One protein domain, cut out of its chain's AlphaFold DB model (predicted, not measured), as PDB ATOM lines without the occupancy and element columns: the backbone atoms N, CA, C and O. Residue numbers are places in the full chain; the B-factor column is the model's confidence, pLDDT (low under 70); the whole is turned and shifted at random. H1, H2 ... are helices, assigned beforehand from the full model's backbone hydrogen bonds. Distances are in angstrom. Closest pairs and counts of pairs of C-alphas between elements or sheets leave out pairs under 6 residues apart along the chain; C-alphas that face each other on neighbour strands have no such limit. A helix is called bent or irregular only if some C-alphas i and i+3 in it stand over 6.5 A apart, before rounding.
ATOM      1  N   ILE A  11     117.155 130.326 161.666       60.72
ATOM      2  CA  ILE A  11     116.296 129.900 162.779       60.72
ATOM      3  C   ILE A  11     116.626 130.694 164.057       60.72
ATOM      4  O   ILE A  11     115.728 131.050 164.819       60.72
ATOM      5  N   SER A  12     117.902 131.033 164.267       62.28
ATOM      6  CA  SER A  12     118.357 131.841 165.403       62.28
ATOM      7  C   SER A  12     117.860 133.287 165.300       62.28
ATOM      8  O   SER A  12     117.420 133.865 166.293       62.28
ATOM      9  N   THR A  13     117.838 133.860 164.093       69.12
ATOM     10  CA  THR A  13     117.370 135.239 163.874       69.12
ATOM     11  C   THR A  13     115.865 135.387 164.088       69.12
ATOM     12  O   THR A  13     115.439 136.374 164.684       69.12
ATOM     13  N   LEU A  14     115.056 134.395 163.696       75.31
ATOM     14  CA  LEU A  14     113.618 134.382 163.981       75.31
ATOM     15  C   LEU A  14     113.348 134.321 165.493       75.31
ATOM     16  O   LEU A  14     112.549 135.103 166.004       75.31
ATOM     17  N   GLY A  15     114.067 133.455 166.215       70.88
ATOM     18  CA  GLY A  15     113.972 133.365 167.674       70.88
ATOM     19  C   GLY A  15     114.379 134.661 168.382       70.88
ATOM     20  O   GLY A  15     113.725 135.074 169.338       70.88
ATOM     21  N   LEU A  16     115.410 135.350 167.882       73.88
ATOM     22  CA  LEU A  16     115.822 136.659 168.394       73.88
ATOM     23  C   LEU A  16     114.769 137.745 168.133       73.88
ATOM     24  O   LEU A  16     114.500 138.542 169.027       73.88
ATOM     25  N   ILE A  17     114.134 137.766 166.958       77.81
ATOM     26  CA  ILE A  17     113.070 138.732 166.630       77.81
ATOM     27  C   ILE A  17     111.833 138.509 167.512       77.81
ATOM     28  O   ILE A  17     111.273 139.467 168.049       77.81
ATOM     29  N   GLU A  18     111.424 137.255 167.704       75.44
ATOM     30  CA  GLU A  18     110.312 136.883 168.587       75.44
ATOM     31  C   GLU A  18     110.603 137.297 170.042       75.44
ATOM     32  O   GLU A  18     109.770 137.927 170.699       75.44
ATOM     33  N   ALA A  19     111.824 137.032 170.522       69.75
ATOM     34  CA  ALA A  19     112.269 137.438 171.850       69.75
ATOM     35  C   ALA A  19     112.296 138.965 171.999       69.75
ATOM     36  O   ALA A  19     111.795 139.497 172.988       69.75
ATOM     37  N   MET A  20     112.818 139.695 171.011       72.75
ATOM     38  CA  MET A  20     112.830 141.161 171.017       72.75
ATOM     39  C   MET A  20     111.416 141.746 171.054       72.75
ATOM     40  O   MET A  20     111.185 142.708 171.782       72.75
ATOM     41  N   ASN A  21     110.456 141.150 170.343       76.06
ATOM     42  CA  ASN A  21     109.050 141.556 170.405       76.06
ATOM     43  C   ASN A  21     108.423 141.274 171.776       76.06
ATOM     44  O   ASN A  21     107.686 142.112 172.304       76.06
ATOM     45  N   PHE A  22     108.742 140.130 172.385       73.06
ATOM     46  CA  PHE A  22     108.318 139.814 173.748       73.06
ATOM     47  C   PHE A  22     108.882 140.821 174.758       73.06
ATOM     48  O   PHE A  22     108.133 141.376 175.563       73.06
ATOM     49  N   PHE A  23     110.178 141.133 174.666       68.69
ATOM     50  CA  PHE A  23     110.817 142.136 175.510       68.69
ATOM     51  C   PHE A  23     110.254 143.534 175.265       68.69
ATOM     52  O   PHE A  23     109.951 144.220 176.230       68.69
ATOM     53  N   ALA A  24     110.032 143.958 174.019       72.38
ATOM     54  CA  ALA A  24     109.426 145.256 173.712       72.38
ATOM     55  C   ALA A  24     108.023 145.396 174.329       72.38
ATOM     56  O   ALA A  24     107.673 146.443 174.883       72.38
ATOM     57  N   LYS A  25     107.237 144.314 174.302       72.19
ATOM     58  CA  LYS A  25     105.919 144.260 174.940       72.19
ATOM     59  C   LYS A  25     106.026 144.295 176.467       72.19
ATOM     60  O   LYS A  25     105.300 145.054 177.104       72.19
ATOM     61  N   ALA A  26     106.982 143.568 177.047       67.75
ATOM     62  CA  ALA A  26     107.277 143.619 178.476       67.75
ATOM     63  C   ALA A  26     107.741 145.020 178.918       67.75
ATOM     64  O   ALA A  26     107.213 145.551 179.888       67.75
ATOM     65  N   PHE A  27     108.645 145.669 178.178       65.81
ATOM     66  CA  PHE A  27     109.102 147.038 178.438       65.81
ATOM     67  C   PHE A  27     107.976 148.067 178.316       65.81
ATOM     68  O   PHE A  27     107.934 149.020 179.095       65.81
ATOM     69  N   SER A  28     107.022 147.865 177.406       71.75
ATOM     70  CA  SER A  28     105.829 148.716 177.307       71.75
ATOM     71  C   SER A  28     104.926 148.574 178.540       71.75
ATOM     72  O   SER A  28     104.477 149.577 179.095       71.75
ATOM     73  N   CYS A  29     104.728 147.349 179.041       60.50
ATOM     74  CA  CYS A  29     104.024 147.108 180.305       60.50
ATOM     75  C   CYS A  29     104.777 147.699 181.508       60.50
ATOM     76  O   CYS A  29     104.159 148.295 182.385       60.50
ATOM     77  N   LEU A  30     106.108 147.593 181.527       62.06
ATOM     78  CA  LEU A  30     106.964 148.189 182.558       62.06
ATOM     79  C   LEU A  30     106.916 149.724 182.522       62.06
ATOM     80  O   LEU A  30     106.950 150.361 183.567       62.06
ATOM     81  N   SER A  31     106.772 150.322 181.337       63.66
ATOM     82  CA  SER A  31     106.620 151.774 181.172       63.66
ATOM     83  C   SER A  31     105.303 152.262 181.772       63.66
ATOM     84  O   SER A  31     105.291 153.265 182.480       63.66
ATOM     85  N   SER A  32     104.218 151.503 181.585       63.22
ATOM     86  CA  SER A  32     102.937 151.761 182.257       63.22
ATOM     87  C   SER A  32     102.997 151.539 183.772       63.22
ATOM     88  O   SER A  32     102.189 152.117 184.490       63.22
ATOM     89  N   LEU A  33     103.923 150.708 184.257       63.88
ATOM     90  CA  LEU A  33     104.138 150.459 185.684       63.88
ATOM     91  C   LEU A  33     105.092 151.482 186.320       63.88
ATOM     92  O   LEU A  33     105.138 151.595 187.540       63.88
ATOM     93  N   SER A  34     105.836 152.248 185.511       65.25
ATOM     94  CA  SER A  34     106.825 153.224 185.988       65.25
ATOM     95  C   SER A  34     106.228 154.401 186.754       65.25
ATOM     96  O   SER A  34     106.927 155.036 187.542       65.25
ATOM     97  N   SER A  35     104.932 154.654 186.570       70.25
ATOM     98  CA  SER A  35     104.181 155.637 187.344       70.25
ATOM     99  C   SER A  35     103.904 155.192 188.783       70.25
ATOM    100  O   SER A  35     103.559 156.037 189.606       70.25
ATOM    101  N   ASP A  36     104.060 153.899 189.104       71.69
ATOM    102  CA  ASP A  36     103.821 153.385 190.451       71.69
ATOM    103  C   ASP A  36     105.062 153.585 191.347       71.69
ATOM    104  O   ASP A  36     106.159 153.116 191.017       71.69
ATOM    105  N   PRO A  37     104.917 154.180 192.548       76.50
ATOM    106  CA  PRO A  37     106.033 154.346 193.485       76.50
ATOM    107  C   PRO A  37     106.639 153.002 193.924       76.50
ATOM    108  O   PRO A  37     107.834 152.917 194.213       76.50
ATOM    109  N   LEU A  38     105.842 151.928 193.912       76.25
ATOM    110  CA  LEU A  38     106.306 150.568 194.192       76.25
ATOM    111  C   LEU A  38     107.260 150.049 193.116       76.25
ATOM    112  O   LEU A  38     108.247 149.400 193.446       76.25
ATOM    113  N   PHE A  39     107.016 150.364 191.843       76.62
ATOM    114  CA  PHE A  39     107.902 149.954 190.759       76.62
ATOM    115  C   PHE A  39     109.266 150.638 190.871       76.62
ATOM    116  O   PHE A  39     110.298 149.976 190.789       76.62
ATOM    117  N   SER A  40     109.278 151.943 191.152       80.38
ATOM    118  CA  SER A  40     110.516 152.691 191.396       80.38
ATOM    119  C   SER A  40     111.309 152.124 192.584       80.38
ATOM    120  O   SER A  40     112.521 151.918 192.485       80.38
ATOM    121  N   CYS A  41     110.628 151.785 193.684       82.19
ATOM    122  CA  CYS A  41     111.238 151.144 194.853       82.19
ATOM    123  C   CYS A  41     111.845 149.770 194.514       82.19
ATOM    124  O   CYS A  41     112.986 149.483 194.866       82.19
ATOM    125  N   ILE A  42     111.125 148.937 193.761       83.06
ATOM    126  CA  ILE A  42     111.604 147.610 193.351       83.06
ATOM    127  C   ILE A  42     112.824 147.728 192.428       83.06
ATOM    128  O   ILE A  42     113.816 147.029 192.631       83.06
ATOM    129  N   VAL A  43     112.790 148.631 191.444       84.00
ATOM    130  CA  VAL A  43     113.905 148.847 190.506       84.00
ATOM    131  C   VAL A  43     115.142 149.380 191.228       84.00
ATOM    132  O   VAL A  43     116.247 148.895 190.995       84.00
ATOM    133  N   THR A  44     114.978 150.350 192.128       86.31
ATOM    134  CA  THR A  44     116.097 150.906 192.907       86.31
ATOM    135  C   THR A  44     116.703 149.874 193.851       86.31
ATOM    136  O   THR A  44     117.924 149.741 193.889       86.31
ATOM    137  N   LEU A  45     115.876 149.086 194.542       83.50
ATOM    138  CA  LEU A  45     116.323 147.975 195.381       83.50
ATOM    139  C   LEU A  45     117.078 146.924 194.557       83.50
ATOM    140  O   LEU A  45     118.131 146.455 194.982       83.50
ATOM    141  N   TYR A  46     116.602 146.615 193.349       80.75
ATOM    142  CA  TYR A  46     117.293 145.707 192.437       80.75
ATOM    143  C   TYR A  46     118.671 146.246 192.029       80.75
ATOM    144  O   TYR A  46     119.661 145.529 192.122       80.75
ATOM    145  N   ILE A  47     118.772 147.527 191.660       85.00
ATOM    146  CA  ILE A  47     120.049 148.179 191.320       85.00
ATOM    147  C   ILE A  47     121.014 148.175 192.516       85.00
ATOM    148  O   ILE A  47     122.202 147.904 192.341       85.00
ATOM    149  N   LEU A  48     120.516 148.432 193.728       83.38
ATOM    150  CA  LEU A  48     121.296 148.378 194.968       83.38
ATOM    151  C   LEU A  48     121.844 146.979 195.242       83.38
ATOM    152  O   LEU A  48     123.016 146.842 195.588       83.38
ATOM    153  N   ILE A  49     121.028 145.945 195.034       82.12
ATOM    154  CA  ILE A  49     121.485 144.558 195.113       82.12
ATOM    155  C   ILE A  49     122.578 144.329 194.064       82.12
ATOM    156  O   ILE A  49     123.660 143.886 194.415       82.12
ATOM    157  N   LEU A  50     122.380 144.702 192.800       77.25
ATOM    158  CA  LEU A  50     123.401 144.477 191.769       77.25
ATOM    159  C   LEU A  50     124.725 145.220 192.028       77.25
ATOM    160  O   LEU A  50     125.786 144.710 191.672       77.25
ATOM    161  N   LEU A  51     124.672 146.418 192.618       80.56
ATOM    162  CA  LEU A  51     125.852 147.236 192.914       80.56
ATOM    163  C   LEU A  51     126.608 146.773 194.159       80.56
ATOM    164  O   LEU A  51     127.836 146.837 194.181       80.56
ATOM    165  N   TYR A  52     125.885 146.364 195.201       81.00
ATOM    166  CA  TYR A  52     126.474 146.087 196.510       81.00
ATOM    167  C   TYR A  52     126.758 144.599 196.734       81.00
ATOM    168  O   TYR A  52     127.625 144.249 197.535       81.00
ATOM    169  N   PHE A  53     126.059 143.703 196.031       76.62
ATOM    170  CA  PHE A  53     126.266 142.270 196.201       76.62
ATOM    171  C   PHE A  53     127.505 141.795 195.419       76.62
ATOM    172  O   PHE A  53     127.673 142.147 194.247       76.62
ATOM    173  N   PRO A  54     128.384 140.970 196.024       77.25
ATOM    174  CA  PRO A  54     129.548 140.431 195.333       77.25
ATOM    175  C   PRO A  54     129.140 139.714 194.045       77.25
ATOM    176  O   PRO A  54     128.157 138.970 194.032       77.25
ATOM    177  N   ARG A  55     129.927 139.886 192.972       69.38
ATOM    178  CA  ARG A  55     129.621 139.350 191.627       69.38
ATOM    179  C   ARG A  55     129.280 137.855 191.611       69.38
ATOM    180  O   ARG A  55     128.542 137.405 190.745       69.38
ATOM    181  N   VAL A  56     129.776 137.114 192.597       67.00
ATOM    182  CA  VAL A  56     129.506 135.688 192.824       67.00
ATOM    183  C   VAL A  56     128.012 135.385 192.981       67.00
ATOM    184  O   VAL A  56     127.536 134.348 192.535       67.00
ATOM    185  N   PHE A  57     127.248 136.304 193.566       65.81
ATOM    186  CA  PHE A  57     125.822 136.122 193.806       65.81
ATOM    187  C   PHE A  57     124.945 136.682 192.690       65.81
ATOM    188  O   PHE A  57     123.758 136.367 192.656       65.81
ATOM    189  N   LEU A  58     125.502 137.440 191.737       69.75
ATOM    190  CA  LEU A  58     124.763 137.833 190.533       69.75
ATOM    191  C   LEU A  58     124.265 136.583 189.793       69.75
ATOM    192  O   LEU A  58     123.123 136.561 189.353       69.75
ATOM    193  N   GLY A  59     125.053 135.502 189.756       70.50
ATOM    194  CA  GLY A  59     124.612 134.221 189.189       70.50
ATOM    195  C   GLY A  59     123.396 133.609 189.900       70.50
ATOM    196  O   GLY A  59     122.591 132.930 189.270       70.50
ATOM    197  N   ILE A  60     123.221 133.893 191.193       72.69
ATOM    198  CA  ILE A  60     122.065 133.450 191.980       72.69
ATOM    199  C   ILE A  60     120.868 134.371 191.714       72.69
ATOM    200  O   ILE A  60     119.786 133.874 191.420       72.69
ATOM    201  N   VAL A  61     121.059 135.695 191.735       70.31
ATOM    202  CA  VAL A  61     119.993 136.690 191.486       70.31
ATOM    203  C   VAL A  61     119.440 136.589 190.058       70.31
ATOM    204  O   VAL A  61     118.237 136.734 189.857       70.31
ATOM    205  N   PHE A  62     120.286 136.267 189.075       73.06
ATOM    206  CA  PHE A  62     119.874 136.016 187.691       73.06
ATOM    207  C   PHE A  62     119.416 134.574 187.428       73.06
ATOM    208  O   PHE A  62     119.134 134.221 186.282       73.06
ATOM    209  N   SER A  63     119.316 133.728 188.460       79.81
ATOM    210  CA  SER A  63     118.782 132.378 188.295       79.81
ATOM    211  C   SER A  63     117.336 132.443 187.786       79.81
ATOM    212  O   SER A  63     116.509 133.137 188.393       79.81
ATOM    213  N   PRO A  64     116.979 131.680 186.732       79.44
ATOM    214  CA  PRO A  64     115.609 131.605 186.219       79.44
ATOM    215  C   PRO A  64     114.584 131.280 187.310       79.44
ATOM    216  O   PRO A  64     113.445 131.744 187.265       79.44
ATOM    217  N   VAL A  65     115.009 130.510 188.317       83.00
ATOM    218  CA  VAL A  65     114.186 130.116 189.460       83.00
ATOM    219  C   VAL A  65     113.852 131.326 190.330       83.00
ATOM    220  O   VAL A  65     112.678 131.564 190.598       83.00
ATOM    221  N   LEU A  66     114.847 132.132 190.722       80.38
ATOM    222  CA  LEU A  66     114.605 133.292 191.587       80.38
ATOM    223  C   LEU A  66     113.770 134.360 190.885       80.38
ATOM    224  O   LEU A  66     112.823 134.880 191.475       80.38
ATOM    225  N   ILE A  67     114.048 134.621 189.607       81.88
ATOM    226  CA  ILE A  67     113.270 135.575 188.808       81.88
ATOM    227  C   ILE A  67     111.803 135.129 188.723       81.88
ATOM    228  O   ILE A  67     110.903 135.925 188.992       81.88
ATOM    229  N   SER A  68     111.552 133.851 188.425       81.00
ATOM    230  CA  SER A  68     110.195 133.296 188.363       81.00
ATOM    231  C   SER A  68     109.474 133.394 189.711       81.00
ATOM    232  O   SER A  68     108.336 133.858 189.773       81.00
ATOM    233  N   THR A  69     110.154 133.046 190.811       87.75
ATOM    234  CA  THR A  69     109.570 133.159 192.157       87.75
ATOM    235  C   THR A  69     109.248 134.603 192.534       87.75
ATOM    236  O   THR A  69     108.185 134.855 193.093       87.75
ATOM    237  N   GLY A  70     110.105 135.566 192.180       85.50
ATOM    238  CA  GLY A  70     109.855 136.985 192.429       85.50
ATOM    239  C   GLY A  70     108.634 137.498 191.667       85.50
ATOM    240  O   GLY A  70     107.779 138.164 192.251       85.50
ATOM    241  N   VAL A  71     108.503 137.133 190.387       84.44
ATOM    242  CA  VAL A  71     107.326 137.476 189.573       84.44
ATOM    243  C   VAL A  71     106.061 136.825 190.135       84.44
ATOM    244  O   VAL A  71     105.045 137.500 190.258       84.44
ATOM    245  N   LEU A  72     106.120 135.549 190.526       85.19
ATOM    246  CA  LEU A  72     104.993 134.833 191.128       85.19
ATOM    247  C   LEU A  72     104.542 135.466 192.451       85.19
ATOM    248  O   LEU A  72     103.353 135.658 192.681       85.19
ATOM    249  N   LEU A  73     105.478 135.811 193.333       84.00
ATOM    250  CA  LEU A  73     105.148 136.471 194.595       84.00
ATOM    251  C   LEU A  73     104.537 137.852 194.357       84.00
ATOM    252  O   LEU A  73     103.593 138.229 195.044       84.00
ATOM    253  N   LEU A  74     105.025 138.588 193.356       80.19
ATOM    254  CA  LEU A  74     104.469 139.884 192.986       80.19
ATOM    255  C   LEU A  74     103.044 139.762 192.429       80.19
ATOM    256  O   LEU A  74     102.178 140.568 192.777       80.19
ATOM    257  N   THR A  75     102.779 138.757 191.590       75.94
ATOM    258  CA  THR A  75     101.425 138.508 191.078       75.94
ATOM    259  C   THR A  75     100.487 138.054 192.187       75.94
ATOM    260  O   THR A  75      99.360 138.532 192.227       75.94
ATOM    261  N   LEU A  76     100.943 137.230 193.132       79.62
ATOM    262  CA  LEU A  76     100.166 136.842 194.314       79.62
ATOM    263  C   LEU A  76      99.880 138.028 195.239       79.62
ATOM    264  O   LEU A  76      98.761 138.167 195.726       79.62
ATOM    265  N   LEU A  77     100.855 138.916 195.439       73.81
ATOM    266  CA  LEU A  77     100.672 140.127 196.235       73.81
ATOM    267  C   LEU A  77      99.637 141.063 195.598       73.81
ATOM    268  O   LEU A  77      98.809 141.619 196.310       73.81
ATOM    269  N   ARG A  78      99.636 141.198 194.263       64.12
ATOM    270  CA  ARG A  78      98.578 141.929 193.543       64.12
ATOM    271  C   ARG A  78      97.240 141.185 193.536       64.12
ATOM    272  O   ARG A  78      96.201 141.833 193.575       64.12
ATOM    273  N   LEU A  79      97.244 139.852 193.525       65.31
ATOM    274  CA  LEU A  79      96.029 139.031 193.551       65.31
ATOM    275  C   LEU A  79      95.332 139.065 194.921       65.31
ATOM    276  O   LEU A  79      94.109 138.987 194.988       65.31
ATOM    277  N   GLY A  80      96.091 139.247 196.005       59.06
ATOM    278  CA  GLY A  80      95.564 139.441 197.361       59.06
ATOM    279  C   GLY A  80      94.847 140.778 197.587       59.06
ATOM    280  O   GLY A  80      94.240 140.967 198.637       59.06
TER     281      GLY A  80
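What this domain is: This is residues 11 to 80 of the 251 residues of an uncharacterized protein of Vitis vinifera (UniProt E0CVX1). An open zigzag of helices: H2 and H4 make the two legs of a U with a gap between them, short H3 makes its closed end, and the long helix H1 leads into the other end of H2, where the two make a corner. Residues 11 to 29, of which 11 to 29 belong to H1, stick out as a free arm. The printed part has 70 residues, with four named helices in the order H1, H2, H3, H4 and no named strand, and its class is all helix. It is loose, with a radius of gyration of the C-alphas of 14.6 A, and spans 37 by 32 by 21 A.

How they stand to each other: H1, residues 11 to 33, and H2, residues 37 to 52, are close but not clearly touching; their closest C-alphas, of Leu 33 and Phe 39, are 6.3 A apart. They run opposite ways at a steep tilt of 57 degrees. H2 and H3, residues 55 to 61, are close but not clearly touching, with the closest C-alphas, of Leu 50 and Leu 58, 6.9 A apart. They run opposite ways at a steep tilt of 36 degrees, only just past shallow. H3 and H4, residues 64 to 79, are close but not clearly touching, with the closest C-alphas, of Val 61 and Ile 67, 7.3 A apart; they run the same way at a steep tilt of 49 degrees. H1 and H3, H1 and H4, and H2 and H4 are apart. In H1, H2 and H4 every O i to N i+4 pair is within hydrogen-bond range; in H3 1 of 3 is, beside 3 of 4 O i to N i+3 pairs.

Where its parts are: H1 begins at C-alpha 11 (116.296, 129.900, 162.779) and is 33.1 A long. H2 begins at C-alpha 37 (106.033, 154.346, 193.485) and is 22.3 A long. H3 is neither bent nor irregular, but only just: C-alphas 56 and 59 are 6.3 A apart. H4, 22.2 A long, ends at C-alpha 79 (96.029, 139.031, 193.551).

The domain as a whole: The C-alphas of Ile 11 and Gly 80, the two farthest apart, are 41.4 A apart. The printed part has no cut, and its three links are tight. Residues 62 to 80, of which 64 to 79 belong to H4, also stand free. The mean pLDDT of the printed part is 74.5; 20 residues are under 70, among them 29 to 34 and 55 to 58.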